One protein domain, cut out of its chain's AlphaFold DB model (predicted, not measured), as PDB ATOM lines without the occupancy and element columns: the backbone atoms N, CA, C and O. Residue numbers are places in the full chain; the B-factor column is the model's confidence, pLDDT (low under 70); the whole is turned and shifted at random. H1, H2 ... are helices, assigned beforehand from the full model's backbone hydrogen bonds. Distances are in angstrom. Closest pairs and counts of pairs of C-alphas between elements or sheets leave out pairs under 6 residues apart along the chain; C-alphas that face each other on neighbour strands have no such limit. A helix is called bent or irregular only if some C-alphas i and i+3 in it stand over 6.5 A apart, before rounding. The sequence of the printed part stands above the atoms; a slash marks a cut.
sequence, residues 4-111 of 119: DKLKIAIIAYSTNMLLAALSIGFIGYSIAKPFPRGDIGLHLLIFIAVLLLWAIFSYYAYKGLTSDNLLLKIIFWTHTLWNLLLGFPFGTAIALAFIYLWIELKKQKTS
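AT A GLANCE: This is residues 4 to 111 of the 119 residues of an uncharacterized protein of Pseudomonas pohangensis (UniProt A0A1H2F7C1). A long helical hairpin, H1 and H2, has a second hairpin, H3 and H4, packed on the half away from its turn; H1, H2 and H4 run side by side as a bundle, and H3 crosses H2 steeply. Residues 33 to 39 stick out. The printed part has 108 residues, four named helices in the order H1 H2 H3 H4, no named strand: all helix, loose, a rod of 60 by 26 by 23 A, radius of gyration of the C-alphas 16.3 A.

HOW THE PARTS SIT: H2, residues 37 to 66, touches H1, residues 4 to 31, at a shallow tilt of 23 degrees, opposite ways; the closest C-alphas, of Ala 21 and Leu 51, are 6.5 A apart. With residues 57 to 65 alone H2 touches H3, residues 70 to 86, at a steep tilt of 54 degrees. H4, residues 90 to 110, touches H1's residues 5 to 16 alone. O i to N i+4 pairs are within hydrogen-bond range throughout H1, H3 and H4, and 23 of 26 in H2.

IN THESE COORDINATES: H2 spans 44.9 A, H1 40.5 A, H4 30.8 A and H3 24.1 A. H1 begins at C-alpha 4, (-78.581, 16.426, 71.440); H4 ends at C-alpha 110, (-67.346, 1.371, 72.295). H2 is irregular: C-alphas 38 and 41 are 8.1 A apart.

THE WHOLE: The printed part has no cut, and its three links are tight. The C-alphas farthest apart, of Pro 36 and Ser 111, are 60.4 A apart. The pLDDT is under 70 at residues 5, 30 to 40, 87 to 89 and 108 to 111.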
ATOM      1  N   ASP A   4     -79.368  15.191  71.443       71.56
ATOM      2  CA  ASP A   4     -78.581  16.426  71.440       71.56
ATOM      3  C   ASP A   4     -77.435  16.389  70.423       71.56
ATOM      4  O   ASP A   4     -77.194  17.360  69.710       71.56
ATOM      5  N   LYS A   5     -76.782  15.233  70.255       66.88
ATOM      6  CA  LYS A   5     -75.698  15.051  69.270       66.88
ATOM      7  C   LYS A   5     -76.228  15.050  67.838       66.88
ATOM      8  O   LYS A   5     -75.580  15.570  66.933       66.88
ATOM      9  N   LEU A   6     -77.433  14.510  67.652       70.25
ATOM     10  CA  LEU A   6     -78.157  14.568  66.386       70.25
ATOM     11  C   LEU A   6     -78.495  16.019  66.009       70.25
ATOM     12  O   LEU A   6     -78.245  16.427  64.878       70.25
ATOM     13  N   LYS A   7     -78.990  16.817  66.965       75.81
ATOM     14  CA  LYS A   7     -79.250  18.251  66.758       75.81
ATOM     15  C   LYS A   7     -77.981  19.011  66.377       75.81
ATOM     16  O   LYS A   7     -78.012  19.770  65.415       75.81
ATOM     17  N   ILE A   8     -76.863  18.773  67.068       75.81
ATOM     18  CA  ILE A   8     -75.579  19.428  66.761       75.81
ATOM     19  C   ILE A   8     -75.101  19.068  65.349       75.81
ATOM     20  O   ILE A   8     -74.675  19.952  64.609       75.81
ATOM     21  N   ALA A   9     -75.215  17.800  64.940       74.06
ATOM     22  CA  ALA A   9     -74.869  17.389  63.582       74.06
ATOM     23  C   ALA A   9     -75.756  18.087  62.538       74.06
ATOM     24  O   ALA A   9     -75.240  18.657  61.582       74.06
ATOM     25  N   ILE A  10     -77.077  18.114  62.742       75.81
ATOM     26  CA  ILE A  10     -78.010  18.796  61.834       75.81
ATOM     27  C   ILE A  10     -77.666  20.284  61.714       75.81
ATOM     28  O   ILE A  10     -77.608  20.801  60.600       75.81
ATOM     29  N   ILE A  11     -77.391  20.959  62.834       80.38
ATOM     30  CA  ILE A  11     -76.984  22.369  62.845       80.38
ATOM     31  C   ILE A  11     -75.686  22.556  62.053       80.38
ATOM     32  O   ILE A  11     -75.660  23.371  61.137       80.38
ATOM     33  N   ALA A  12     -74.645  21.766  62.325       77.19
ATOM     34  CA  ALA A  12     -73.352  21.893  61.651       77.19
ATOM     35  C   ALA A  12     -73.457  21.684  60.128       77.19
ATOM     36  O   ALA A  12     -72.901  22.463  59.353       77.19
ATOM     37  N   TYR A  13     -74.223  20.683  59.685       76.88
ATOM     38  CA  TYR A  13     -74.459  20.438  58.259       76.88
ATOM     39  C   TYR A  13     -75.326  21.526  57.606       76.88
ATOM     40  O   TYR A  13     -75.057  21.920  56.471       76.88
ATOM     41  N   SER A  14     -76.318  22.064  58.322       76.62
ATOM     42  CA  SER A  14     -77.176  23.151  57.823       76.62
ATOM     43  C   SER A  14     -76.397  24.460  57.681       76.62
ATOM     44  O   SER A  14     -76.487  25.134  56.655       76.62
ATOM     45  N   THR A  15     -75.570  24.799  58.673       79.06
ATOM     46  CA  THR A  15     -74.659  25.949  58.615       79.06
ATOM     47  C   THR A  15     -73.662  25.799  57.469       79.06
ATOM     48  O   THR A  15     -73.434  26.763  56.740       79.06
ATOM     49  N   ASN A  16     -73.126  24.594  57.248       77.75
ATOM     50  CA  ASN A  16     -72.230  24.338  56.123       77.75
ATOM     51  C   ASN A  16     -72.913  24.546  54.765       77.75
ATOM     52  O   ASN A  16     -72.326  25.116  53.849       77.75
ATOM     53  N   MET A  17     -74.172  24.120  54.632       78.19
ATOM     54  CA  MET A  17     -74.948  24.341  53.413       78.19
ATOM     55  C   MET A  17     -75.210  25.822  53.140       78.19
ATOM     56  O   MET A  17     -75.057  26.260  52.002       78.19
ATOM     57  N   LEU A  18     -75.567  26.600  54.166       81.94
ATOM     58  CA  LEU A  18     -75.772  28.043  54.024       81.94
ATOM     59  C   LEU A  18     -74.478  28.752  53.618       81.94
ATOM     60  O   LEU A  18     -74.491  29.589  52.717       81.94
ATOM     61  N   LEU A  19     -73.357  28.385  54.243       81.00
ATOM     62  CA  LEU A  19     -72.057  28.955  53.914       81.00
ATOM     63  C   LEU A  19     -71.659  28.627  52.471       81.00
ATOM     64  O   LEU A  19     -71.306  29.530  51.719       81.00
ATOM     65  N   ALA A  20     -71.794  27.365  52.057       78.19
ATOM     66  CA  ALA A  20     -71.525  26.953  50.683       78.19
ATOM     67  C   ALA A  20     -72.418  27.692  49.676       78.19
ATOM     68  O   ALA A  20     -71.927  28.135  48.638       78.19
ATOM     69  N   ALA A  21     -73.701  27.896  49.995       79.81
ATOM     70  CA  ALA A  21     -74.616  28.651  49.145       79.81
ATOM     71  C   ALA A  21     -74.175  30.104  48.946       79.81
ATOM     72  O   ALA A  21     -74.132  30.588  47.812       79.81
ATOM     73  N   LEU A  22     -73.783  30.775  50.030       82.44
ATOM     74  CA  LEU A  22     -73.254  32.136  49.976       82.44
ATOM     75  C   LEU A  22     -71.931  32.199  49.203       82.44
ATOM     76  O   LEU A  22     -71.761  33.082  48.367       82.44
ATOM     77  N   SER A  23     -71.015  31.252  49.425       78.31
ATOM     78  CA  SER A  23     -69.717  31.206  48.744       78.31
ATOM     79  C   SER A  23     -69.855  30.968  47.241       78.31
ATOM     80  O   SER A  23     -69.275  31.712  46.453       78.31
ATOM     81  N   ILE A  24     -70.646  29.977  46.824       76.75
ATOM     82  CA  ILE A  24     -70.871  29.689  45.401       76.75
ATOM     83  C   ILE A  24     -71.595  30.876  44.747       76.75
ATOM     84  O   ILE A  24     -71.257  31.256  43.627       76.75
ATOM     85  N   GLY A  25     -72.538  31.511  45.454       73.50
ATOM     86  CA  GLY A  25     -73.277  32.666  44.944       73.50
ATOM     87  C   GLY A  25     -72.372  33.882  44.753       73.50
ATOM     88  O   GLY A  25     -72.427  34.543  43.719       73.50
ATOM     89  N   PHE A  26     -71.474  34.136  45.709       76.69
ATOM     90  CA  PHE A  26     -70.490  35.212  45.626       76.69
ATOM     91  C   PHE A  26     -69.458  34.981  44.517       76.69
ATOM     92  O   PHE A  26     -69.134  35.915  43.780       76.69
ATOM     93  N   ILE A  27     -68.959  33.749  44.361       74.00
ATOM     94  CA  ILE A  27     -68.059  33.379  43.260       74.00
ATOM     95  C   ILE A  27     -68.776  33.582  41.928       74.00
ATOM     96  O   ILE A  27     -68.247  34.288  41.074       74.00
ATOM     97  N   GLY A  28     -69.996  33.052  41.789       70.75
ATOM     98  CA  GLY A  28     -70.842  33.215  40.607       70.75
ATOM     99  C   GLY A  28     -71.076  34.684  40.248       70.75
ATOM    100  O   GLY A  28     -70.901  35.072  39.098       70.75
ATOM    101  N   TYR A  29     -71.376  35.533  41.234       70.75
ATOM    102  CA  TYR A  29     -71.514  36.978  41.034       70.75
ATOM    103  C   TYR A  29     -70.196  37.657  40.624       70.75
ATOM    104  O   TYR A  29     -70.181  38.530  39.755       70.75
ATOM    105  N   SER A  30     -69.076  37.254  41.225       68.62
ATOM    106  CA  SER A  30     -67.762  37.857  40.973       68.62
ATOM    107  C   SER A  30     -67.233  37.528  39.577       68.62
ATOM    108  O   SER A  30     -66.679  38.405  38.914       68.62
ATOM    109  N   ILE A  31     -67.449  36.295  39.109       69.38
ATOM    110  CA  ILE A  31     -67.053  35.842  37.767       69.38
ATOM    111  C   ILE A  31     -68.042  36.262  36.677       69.38
ATOM    112  O   ILE A  31     -67.663  36.255  35.515       69.38
ATOM    113  N   ALA A  32     -69.277  36.648  37.025       64.12
ATOM    114  CA  ALA A  32     -70.291  37.108  36.071       64.12
ATOM    115  C   ALA A  32     -70.063  38.548  35.568       64.12
ATOM    116  O   ALA A  32     -70.677  38.948  34.582       64.12
ATOM    117  N   LYS A  33     -69.170  39.333  36.193       62.03
ATOM    118  CA  LYS A  33     -68.908  40.737  35.812       62.03
ATOM    119  C   LYS A  33     -68.510  40.989  34.339       62.03
ATOM    120  O   LYS A  33     -68.849  42.070  33.862       62.03
ATOM    121  N   PRO A  34     -67.841  40.080  33.599       59.81
ATOM    122  CA  PRO A  34     -67.578  40.245  32.171       59.81
ATOM    123  C   PRO A  34     -68.603  39.555  31.246       59.81
ATOM    124  O   PRO A  34     -68.465  39.674  30.031       59.81
ATOM    125  N   PHE A  35     -69.616  38.842  31.759       57.22
ATOM    126  CA  PHE A  35     -70.556  38.101  30.907       57.22
ATOM    127  C   PHE A  35     -71.736  38.979  30.448       57.22
ATOM    128  O   PHE A  35     -72.333  39.697  31.259       57.22
ATOM    129  N   PRO A  36     -72.109  38.945  29.155       58.34
ATOM    130  CA  PRO A  36     -73.273  39.669  28.660       58.34
ATOM    131  C   PRO A  36     -74.544  39.169  29.361       58.34
ATOM    132  O   PRO A  36     -74.730  37.970  29.554       58.34
ATOM    133  N   ARG A  37     -75.451  40.094  29.710       59.88
ATOM    134  CA  ARG A  37     -76.708  39.865  30.466       59.88
ATOM    135  C   ARG A  37     -77.666  38.807  29.869       59.88
ATOM    136  O   ARG A  37     -78.715  38.562  30.456       59.88
ATOM    137  N   GLY A  38     -77.339  38.209  28.722       58.50
ATOM    138  CA  GLY A  38     -78.179  37.266  27.982       58.50
ATOM    139  C   GLY A  38     -78.291  35.863  28.588       58.50
ATOM    140  O   GLY A  38     -79.288  35.203  28.331       58.50
ATOM    141  N   ASP A  39     -77.344  35.428  29.430       66.19
ATOM    142  CA  ASP A  39     -77.267  34.027  29.902       66.19
ATOM    143  C   ASP A  39     -77.517  33.835  31.409       66.19
ATOM    144  O   ASP A  39     -77.146  32.826  32.014       66.19
ATOM    145  N   ILE A  40     -78.197  34.794  32.050       68.56
ATOM    146  CA  ILE A  40     -78.509  34.746  33.491       68.56
ATOM    147  C   ILE A  40     -79.232  33.440  33.862       68.56
ATOM    148  O   ILE A  40     -78.938  32.860  34.904       68.56
ATOM    149  N   GLY A  41     -80.124  32.937  33.000       70.50
ATOM    150  CA  GLY A  41     -80.848  31.682  33.225       70.50
ATOM    151  C   GLY A  41     -79.938  30.450  33.291       70.50
ATOM    152  O   GLY A  41     -80.107  29.618  34.182       70.50
ATOM    153  N   LEU A  42     -78.937  30.357  32.410       75.50
ATOM    154  CA  LEU A  42     -77.981  29.247  32.391       75.50
ATOM    155  C   LEU A  42     -77.068  29.278  33.624       75.50
ATOM    156  O   LEU A  42     -76.854  28.248  34.262       75.50
ATOM    157  N   HIS A  43     -76.584  30.459  34.016       72.25
ATOM    158  CA  HIS A  43     -75.777  30.614  35.229       72.25
ATOM    159  C   HIS A  43     -76.554  30.251  36.497       72.25
ATOM    160  O   HIS A  43     -76.008  29.601  37.388       72.25
ATOM    161  N   LEU A  44     -77.834  30.624  36.567       74.00
ATOM    162  CA  LEU A  44     -78.706  30.312  37.698       74.00
ATOM    163  C   LEU A  44     -79.028  28.808  37.753       74.00
ATOM    164  O   LEU A  44     -79.015  28.219  38.831       74.00
ATOM    165  N   LEU A  45     -79.217  28.161  36.598       80.69
ATOM    166  CA  LEU A  45     -79.374  26.707  36.499       80.69
ATOM    167  C   LEU A  45     -78.120  25.967  36.988       80.69
ATOM    168  O   LEU A  45     -78.228  25.060  37.811       80.69
ATOM    169  N   ILE A  46     -76.933  26.371  36.520       80.81
ATOM    170  CA  ILE A  46     -75.653  25.787  36.952       80.81
ATOM    171  C   ILE A  46     -75.464  26.005  38.456       80.81
ATOM    172  O   ILE A  46     -75.101  25.073  39.169       80.81
ATOM    173  N   PHE A  47     -75.768  27.203  38.957       78.81
ATOM    174  CA  PHE A  47     -75.712  27.517  40.380       78.81
ATOM    175  C   PHE A  47     -76.595  26.577  41.210       78.81
ATOM    176  O   PHE A  47     -76.108  25.939  42.144       78.81
ATOM    177  N   ILE A  48     -77.869  26.425  40.836       81.81
ATOM    178  CA  ILE A  48     -78.804  25.515  41.511       81.81
ATOM    179  C   ILE A  48     -78.303  24.068  41.438       81.81
ATOM    180  O   ILE A  48     -78.322  23.366  42.447       81.81
ATOM    181  N   ALA A  49     -77.823  23.620  40.276       84.62
ATOM    182  CA  ALA A  49     -77.318  22.261  40.098       84.62
ATOM    183  C   ALA A  49     -76.114  21.974  41.010       84.62
ATOM    184  O   ALA A  49     -76.078  20.939  41.676       84.62
ATOM    185  N   VAL A  50     -75.163  22.909  41.104       82.75
ATOM    186  CA  VAL A  50     -74.001  22.792  41.998       82.75
ATOM    187  C   VAL A  50     -74.437  22.777  43.465       82.75
ATOM    188  O   VAL A  50     -73.933  21.960  44.237       82.75
ATOM    189  N   LEU A  51     -75.410  23.606  43.858       82.88
ATOM    190  CA  LEU A  51     -75.945  23.591  45.223       82.88
ATOM    191  C   LEU A  51     -76.638  22.279  45.572       82.88
ATOM    192  O   LEU A  51     -76.420  21.750  46.661       82.88
ATOM    193  N   LEU A  52     -77.448  21.738  44.663       86.50
ATOM    194  CA  LEU A  52     -78.116  20.453  44.862       86.50
ATOM    195  C   LEU A  52     -77.099  19.316  44.976       86.50
ATOM    196  O   LEU A  52     -77.208  18.488  45.878       86.50
ATOM    197  N   LEU A  53     -76.072  19.303  44.124       86.62
ATOM    198  CA  LEU A  53     -74.984  18.326  44.213       86.62
ATOM    199  C   LEU A  53     -74.251  18.425  45.555       86.62
ATOM    200  O   LEU A  53     -74.014  17.406  46.207       86.62
ATOM    201  N   TRP A  54     -73.954  19.644  46.013       84.38
ATOM    202  CA  TRP A  54     -73.334  19.868  47.318       84.38
ATOM    203  C   TRP A  54     -74.236  19.433  48.483       84.38
ATOM    204  O   TRP A  54     -73.752  18.850  49.457       84.38
ATOM    205  N   ALA A  55     -75.548  19.655  48.376       81.12
ATOM    206  CA  ALA A  55     -76.547  19.208  49.346       81.12
ATOM    207  C   ALA A  55     -76.551  17.687  49.488       81.12
ATOM    208  O   ALA A  55     -76.479  17.149  50.594       81.12
ATOM    209  N   ILE A  56     -76.591  16.997  48.349       86.62
ATOM    210  CA  ILE A  56     -76.584  15.541  48.275       86.62
ATOM    211  C   ILE A  56     -75.288  15.003  48.888       86.62
ATOM    212  O   ILE A  56     -75.326  14.114  49.739       86.62
ATOM    213  N   PHE A  57     -74.143  15.582  48.523       85.62
ATOM    214  CA  PHE A  57     -72.847  15.189  49.070       85.62
ATOM    215  C   PHE A  57     -72.779  15.376  50.594       85.62
ATOM    216  O   PHE A  57     -72.381  14.461  51.317       85.62
ATOM    217  N   SER A  58     -73.264  16.516  51.094       85.31
ATOM    218  CA  SER A  58     -73.350  16.820  52.527       85.31
ATOM    219  C   SER A  58     -74.255  15.824  53.267       85.31
ATOM    220  O   SER A  58     -73.908  15.337  54.342       85.31
ATOM    221  N   TYR A  59     -75.387  15.441  52.672       84.06
ATOM    222  CA  TYR A  59     -76.288  14.438  53.241       84.06
ATOM    223  C   TYR A  59     -75.635  13.051  53.356       84.06
ATOM    224  O   TYR A  59     -75.760  12.382  54.387       84.06
ATOM    225  N   TYR A  60     -74.904  12.610  52.328       86.38
ATOM    226  CA  TYR A  60     -74.181  11.337  52.384       86.38
ATOM    227  C   TYR A  60     -73.014  11.368  53.376       86.38
ATOM    228  O   TYR A  60     -72.784  10.367  54.056       86.38
ATOM    229  N   ALA A  61     -72.333  12.503  53.530       86.69
ATOM    230  CA  ALA A  61     -71.322  12.689  54.569       86.69
ATOM    231  C   ALA A  61     -71.931  12.597  55.982       86.69
ATOM    232  O   ALA A  61     -71.384  11.909  56.846       86.69
ATOM    233  N   TYR A  62     -73.113  13.179  56.198       83.56
ATOM    234  CA  TYR A  62     -73.861  13.025  57.449       83.56
ATOM    235  C   TYR A  62     -74.251  11.559  57.721       83.56
ATOM    236  O   TYR A  62     -74.090  11.057  58.837       83.56
ATOM    237  N   LYS A  63     -74.700  10.821  56.696       83.19
ATOM    238  CA  LYS A  63     -74.905   9.367  56.821       83.19
ATOM    239  C   LYS A  63     -73.602   8.626  57.128       83.19
ATOM    240  O   LYS A  63     -73.617   7.671  57.898       83.19
ATOM    241  N   GLY A  64     -72.478   9.068  56.574       83.75
ATOM    242  CA  GLY A  64     -71.149   8.535  56.871       83.75
ATOM    243  C   GLY A  64     -70.723   8.705  58.317       83.75
ATOM    244  O   GLY A  64     -70.172   7.769  58.890       83.75
ATOM    245  N   LEU A  65     -71.054   9.842  58.932       82.62
ATOM    246  CA  LEU A  65     -70.800  10.106  60.349       82.62
ATOM    247  C   LEU A  65     -71.492   9.077  61.267       82.62
ATOM    248  O   LEU A  65     -70.973   8.737  62.329       82.62
ATOM    249  N   THR A  66     -72.665   8.579  60.865       79.31
ATOM    250  CA  THR A  66     -73.547   7.752  61.707       79.31
ATOM    251  C   THR A  66     -73.591   6.273  61.315       79.31
ATOM    252  O   THR A  66     -74.091   5.454  62.082       79.31
ATOM    253  N   SER A  67     -73.044   5.908  60.154       79.31
ATOM    254  CA  SER A  67     -73.047   4.541  59.630       79.31
ATOM    255  C   SER A  67     -71.706   3.827  59.835       79.31
ATOM    256  O   SER A  67     -70.640   4.439  59.923       79.31
ATOM    257  N   ASP A  68     -71.727   2.493  59.855       78.56
ATOM    258  CA  ASP A  68     -70.502   1.689  59.817       78.56
ATOM    259  C   ASP A  68     -70.005   1.358  58.414       78.56
ATOM    260  O   ASP A  68     -68.887   0.854  58.284       78.56
ATOM    261  N   ASN A  69     -70.778   1.694  57.379       86.81
ATOM    262  CA  ASN A  69     -70.416   1.437  55.992       86.81
ATOM    263  C   ASN A  69     -69.139   2.203  55.597       86.81
ATOM    264  O   ASN A  69     -69.070   3.427  55.716       86.81
ATOM    265  N   LEU A  70     -68.139   1.475  55.099       84.19
ATOM    266  CA  LEU A  70     -66.832   2.011  54.723       84.19
ATOM    267  C   LEU A  70     -66.920   3.076  53.619       84.19
ATOM    268  O   LEU A  70     -66.256   4.103  53.730       84.19
ATOM    269  N   LEU A  71     -67.781   2.892  52.614       86.25
ATOM    270  CA  LEU A  71     -67.963   3.869  51.532       86.25
ATOM    271  C   LEU A  71     -68.489   5.205  52.064       86.25
ATOM    272  O   LEU A  71     -67.983   6.265  51.705       86.25
ATOM    273  N   LEU A  72     -69.460   5.161  52.978       86.00
ATOM    274  CA  LEU A  72     -70.014   6.376  53.578       86.00
ATOM    275  C   LEU A  72     -68.990   7.077  54.485       86.00
ATOM    276  O   LEU A  72     -68.946   8.304  54.521       86.00
ATOM    277  N   LYS A  73     -68.122   6.323  55.171       85.44
ATOM    278  CA  LYS A  73     -67.017   6.897  55.956       85.44
ATOM    279  C   LYS A  73     -66.000   7.617  55.081       85.44
ATOM    280  O   LYS A  73     -65.540   8.688  55.468       85.44
ATOM    281  N   ILE A  74     -65.665   7.057  53.917       90.00
ATOM    282  CA  ILE A  74     -64.796   7.733  52.944       90.00
ATOM    283  C   ILE A  74     -65.437   9.059  52.536       90.00
ATOM    284  O   ILE A  74     -64.794  10.094  52.662       90.00
ATOM    285  N   ILE A  75     -66.721   9.051  52.161       90.12
ATOM    286  CA  ILE A  75     -67.455  10.270  51.784       90.12
ATOM    287  C   ILE A  75     -67.425  11.318  52.909       90.12
ATOM    288  O   ILE A  75     -67.151  12.489  52.652       90.12
ATOM    289  N   PHE A  76     -67.642  10.904  54.162       89.50
ATOM    290  CA  PHE A  76     -67.542  11.783  55.331       89.50
ATOM    291  C   PHE A  76     -66.155  12.425  55.477       89.50
ATOM    292  O   PHE A  76     -66.050  13.643  55.650       89.50
ATOM    293  N   TRP A  77     -65.085  11.632  55.392       89.12
ATOM    294  CA  TRP A  77     -63.721  12.141  55.528       89.12
ATOM    295  C   TRP A  77     -63.315  13.026  54.353       89.12
ATOM    296  O   TRP A  77     -62.714  14.072  54.578       89.12
ATOM    297  N   THR A  78     -63.703  12.678  53.124       89.00
ATOM    298  CA  THR A  78     -63.494  13.529  51.947       89.00
ATOM    299  C   THR A  78     -64.198  14.873  52.114       89.00
ATOM    300  O   THR A  78     -63.593  15.915  51.875       89.00
ATOM    301  N   HIS A  79     -65.447  14.878  52.590       86.56
ATOM    302  CA  HIS A  79     -66.178  16.115  52.854       86.56
ATOM    303  C   HIS A  79     -65.528  16.949  53.965       86.56
ATOM    304  O   HIS A  79     -65.388  18.165  53.842       86.56
ATOM    305  N   THR A  80     -65.082  16.302  55.040       85.75
ATOM    306  CA  THR A  80     -64.391  16.968  56.151       85.75
ATOM    307  C   THR A  80     -63.072  17.589  55.689       85.75
ATOM    308  O   THR A  80     -62.804  18.750  55.989       85.75
ATOM    309  N   LEU A  81     -62.281  16.854  54.901       87.94
ATOM    310  CA  LEU A  81     -61.019  17.329  54.337       87.94
ATOM    311  C   LEU A  81     -61.235  18.509  53.382       87.94
ATOM    312  O   LEU A  81     -60.486  19.479  53.432       87.94
ATOM    313  N   TRP A  82     -62.287  18.466  52.561       84.75
ATOM    314  CA  TRP A  82     -62.645  19.578  51.683       84.75
ATOM    315  C   TRP A  82     -62.919  20.863  52.474       84.75
ATOM    316  O   TRP A  82     -62.357  21.912  52.164       84.75
ATOM    317  N   ASN A  83     -63.735  20.782  53.531       81.50
ATOM    318  CA  ASN A  83     -64.019  21.928  54.400       81.50
ATOM    319  C   ASN A  83     -62.764  22.429  55.132       81.50
ATOM    320  O   ASN A  83     -62.593  23.637  55.300       81.50
ATOM    321  N   LEU A  84     -61.870  21.515  55.524       81.88
ATOM    322  CA  LEU A  84     -60.613  21.846  56.190       81.88
ATOM    323  C   LEU A  84     -59.650  22.616  55.272       81.88
ATOM    324  O   LEU A  84     -59.067  23.603  55.710       81.88
ATOM    325  N   LEU A  85     -59.496  22.165  54.022       81.38
ATOM    326  CA  LEU A  85     -58.529  22.714  53.065       81.38
ATOM    327  C   LEU A  85     -59.018  23.990  52.376       81.38
ATOM    328  O   LEU A  85     -58.226  24.897  52.139       81.38
ATOM    329  N   LEU A  86     -60.305  24.058  52.025       74.56
ATOM    330  CA  LEU A  86     -60.834  25.105  51.143       74.56
ATOM    331  C   LEU A  86     -61.742  26.111  51.855       74.56
ATOM    332  O   LEU A  86     -62.104  27.126  51.268       74.56
ATOM    333  N   GLY A  87     -62.119  25.848  53.106       65.12
ATOM    334  CA  GLY A  87     -63.082  26.665  53.838       65.12
ATOM    335  C   GLY A  87     -62.485  27.637  54.856       65.12
ATOM    336  O   GLY A  87     -63.239  28.172  55.665       65.12
ATOM    337  N   PHE A  88     -61.168  27.855  54.896       65.19
ATOM    338  CA  PHE A  88     -60.556  28.673  55.949       65.19
ATOM    339  C   PHE A  88     -61.134  30.108  55.983       65.19
ATOM    340  O   PHE A  88     -61.197  30.752  54.934       65.19
ATOM    341  N   PRO A  89     -61.534  30.650  57.154       69.38
ATOM    342  CA  PRO A  89     -61.467  30.052  58.498       69.38
ATOM    343  C   PRO A  89     -62.723  29.258  58.922       69.38
ATOM    344  O   PRO A  89     -62.650  28.400  59.803       69.38
ATOM    345  N   PHE A  90     -63.886  29.519  58.319       73.44
ATOM    346  CA  PHE A  90     -65.177  28.992  58.787       73.44
ATOM    347  C   PHE A  90     -65.363  27.489  58.533       73.44
ATOM    348  O   PHE A  90     -65.794  26.756  59.420       73.44
ATOM    349  N   GLY A  91     -64.987  26.997  57.354       74.12
ATOM    350  CA  GLY A  91     -65.003  25.571  57.026       74.12
ATOM    351  C   GLY A  91     -64.009  24.757  57.855       74.12
ATOM    352  O   GLY A  91     -64.297  23.609  58.183       74.12
ATOM    353  N   THR A  92     -62.903  25.355  58.306       79.88
ATOM    354  CA  THR A  92     -61.977  24.715  59.254       79.88
ATOM    355  C   THR A  92     -62.655  24.473  60.605       79.88
ATOM    356  O   THR A  92     -62.565  23.372  61.147       79.88
ATOM    357  N   ALA A  93     -63.396  25.455  61.131       80.88
ATOM    358  CA  ALA A  93     -64.165  25.287  62.368       80.88
ATOM    359  C   ALA A  93     -65.261  24.212  62.229       80.88
ATOM    360  O   ALA A  93     -65.437  23.379  63.119       80.88
ATOM    361  N   ILE A  94     -65.950  24.180  61.084       81.38
ATOM    362  CA  ILE A  94     -66.956  23.155  60.764       81.38
ATOM    363  C   ILE A  94     -66.312  21.762  60.668       81.38
ATOM    364  O   ILE A  94     -66.837  20.799  61.227       81.38
ATOM    365  N   ALA A  95     -65.147  21.646  60.027       82.75
ATOM    366  CA  ALA A  95     -64.407  20.391  59.934       82.75
ATOM    367  C   ALA A  95     -63.986  19.876  61.320       82.75
ATOM    368  O   ALA A  95     -64.151  18.691  61.611       82.75
ATOM    369  N   LEU A  96     -63.516  20.758  62.207       84.31
ATOM    370  CA  LEU A  96     -63.201  20.392  63.592       84.31
ATOM    371  C   LEU A  96     -64.445  19.914  64.352       84.31
ATOM    372  O   LEU A  96     -64.367  18.919  65.072       84.31
ATOM    373  N   ALA A  97     -65.603  20.551  64.147       84.25
ATOM    374  CA  ALA A  97     -66.865  20.098  64.730       84.25
ATOM    375  C   ALA A  97     -67.262  18.695  64.233       84.25
ATOM    376  O   ALA A  97     -67.693  17.857  65.028       84.25
ATOM    377  N   PHE A  98     -67.066  18.394  62.945       84.19
ATOM    378  CA  PHE A  98     -67.305  17.058  62.388       84.19
ATOM    379  C   PHE A  98     -66.359  16.001  62.963       84.19
ATOM    380  O   PHE A  98     -66.815  14.918  63.336       84.19
ATOM    381  N   ILE A  99     -65.068  16.316  63.090       86.06
ATOM    382  CA  ILE A  99     -64.073  15.424  63.705       86.06
ATOM    383  C   ILE A  99     -64.433  15.156  65.170       86.06
ATOM    384  O   ILE A  99     -64.415  14.004  65.610       86.06
ATOM    385  N   TYR A 100     -64.816  16.194  65.915       84.88
ATOM    386  CA  TYR A 100     -65.266  16.061  67.298       84.88
ATOM    387  C   TYR A 100     -66.485  15.136  67.409       84.88
ATOM    388  O   TYR A 100     -66.464  14.176  68.180       84.88
ATOM    389  N   LEU A 101     -67.518  15.361  66.587       83.50
ATOM    390  CA  LEU A 101     -68.713  14.514  66.553       83.50
ATOM    391  C   LEU A 101     -68.375  13.059  66.206       83.50
ATOM    392  O   LEU A 101     -68.936  12.145  66.808       83.50
ATOM    393  N   TRP A 102     -67.448  12.829  65.276       84.50
ATOM    394  CA  TRP A 102     -67.013  11.487  64.892       84.50
ATOM    395  C   TRP A 102     -66.366  10.732  66.058       84.50
ATOM    396  O   TRP A 102     -66.758   9.599  66.356       84.50
ATOM    397  N   ILE A 103     -65.405  11.361  66.742       83.44
ATOM    398  CA  ILE A 103     -64.717  10.778  67.905       83.44
ATOM    399  C   ILE A 103     -65.733  10.447  68.996       83.44
ATOM    400  O   ILE A 103     -65.722   9.357  69.567       83.44
ATOM    401  N   GLU A 104     -66.637  11.381  69.259       80.69
ATOM    402  CA  GLU A 104     -67.601  11.287  70.339       80.69
ATOM    403  C   GLU A 104     -68.673  10.212  70.081       80.69
ATOM    404  O   GLU A 104     -69.060   9.470  70.989       80.69
ATOM    405  N   LEU A 105     -69.112  10.052  68.829       76.31
ATOM    406  CA  LEU A 105     -69.999   8.959  68.422       76.31
ATOM    407  C   LEU A 105     -69.302   7.596  68.492       76.31
ATOM    408  O   LEU A 105     -69.922   6.605  68.888       76.31
ATOM    409  N   LYS A 106     -68.008   7.527  68.155       76.38
ATOM    410  CA  LYS A 106     -67.228   6.289  68.275       76.38
ATOM    411  C   LYS A 106     -66.990   5.899  69.730       76.38
ATOM    412  O   LYS A 106     -67.187   4.732  70.049       76.38
ATOM    413  N   LYS A 107     -66.679   6.848  70.620       73.31
ATOM    414  CA  LYS A 107     -66.566   6.594  72.068       73.31
ATOM    415  C   LYS A 107     -67.843   5.983  72.647       73.31
ATOM    416  O   LYS A 107     -67.767   4.984  73.354       73.31
ATOM    417  N   GLN A 108     -69.016   6.524  72.303       62.75
ATOM    418  CA  GLN A 108     -70.295   5.964  72.763       62.75
ATOM    419  C   GLN A 108     -70.554   4.554  72.234       62.75
ATOM    420  O   GLN A 108     -71.080   3.715  72.960       62.75
ATOM    421  N   LYS A 109     -70.164   4.272  70.988       62.03
ATOM    422  CA  LYS A 109     -70.334   2.940  70.406       62.03
ATOM    423  C   LYS A 109     -69.441   1.881  71.071       62.03
ATOM    424  O   LYS A 109     -69.835   0.722  71.130       62.03
ATOM    425  N   THR A 110     -68.271   2.268  71.577       58.84
ATOM    426  CA  THR A 110     -67.346   1.371  72.295       58.84
ATOM    427  C   THR A 110     -67.671   1.241  73.790       58.84
ATOM    428  O   THR A 110     -67.158   0.342  74.446       58.84
ATOM    429  N   SER A 111     -68.558   2.087  74.331       51.53
ATOM    430  CA  SER A 111     -68.959   2.087  75.745       51.53
ATOM    431  C   SER A 111     -70.326   1.431  76.067       51.53
ATOM    432  O   SER A 111     -71.078   2.013  76.848       51.53
TER     433      SER A 111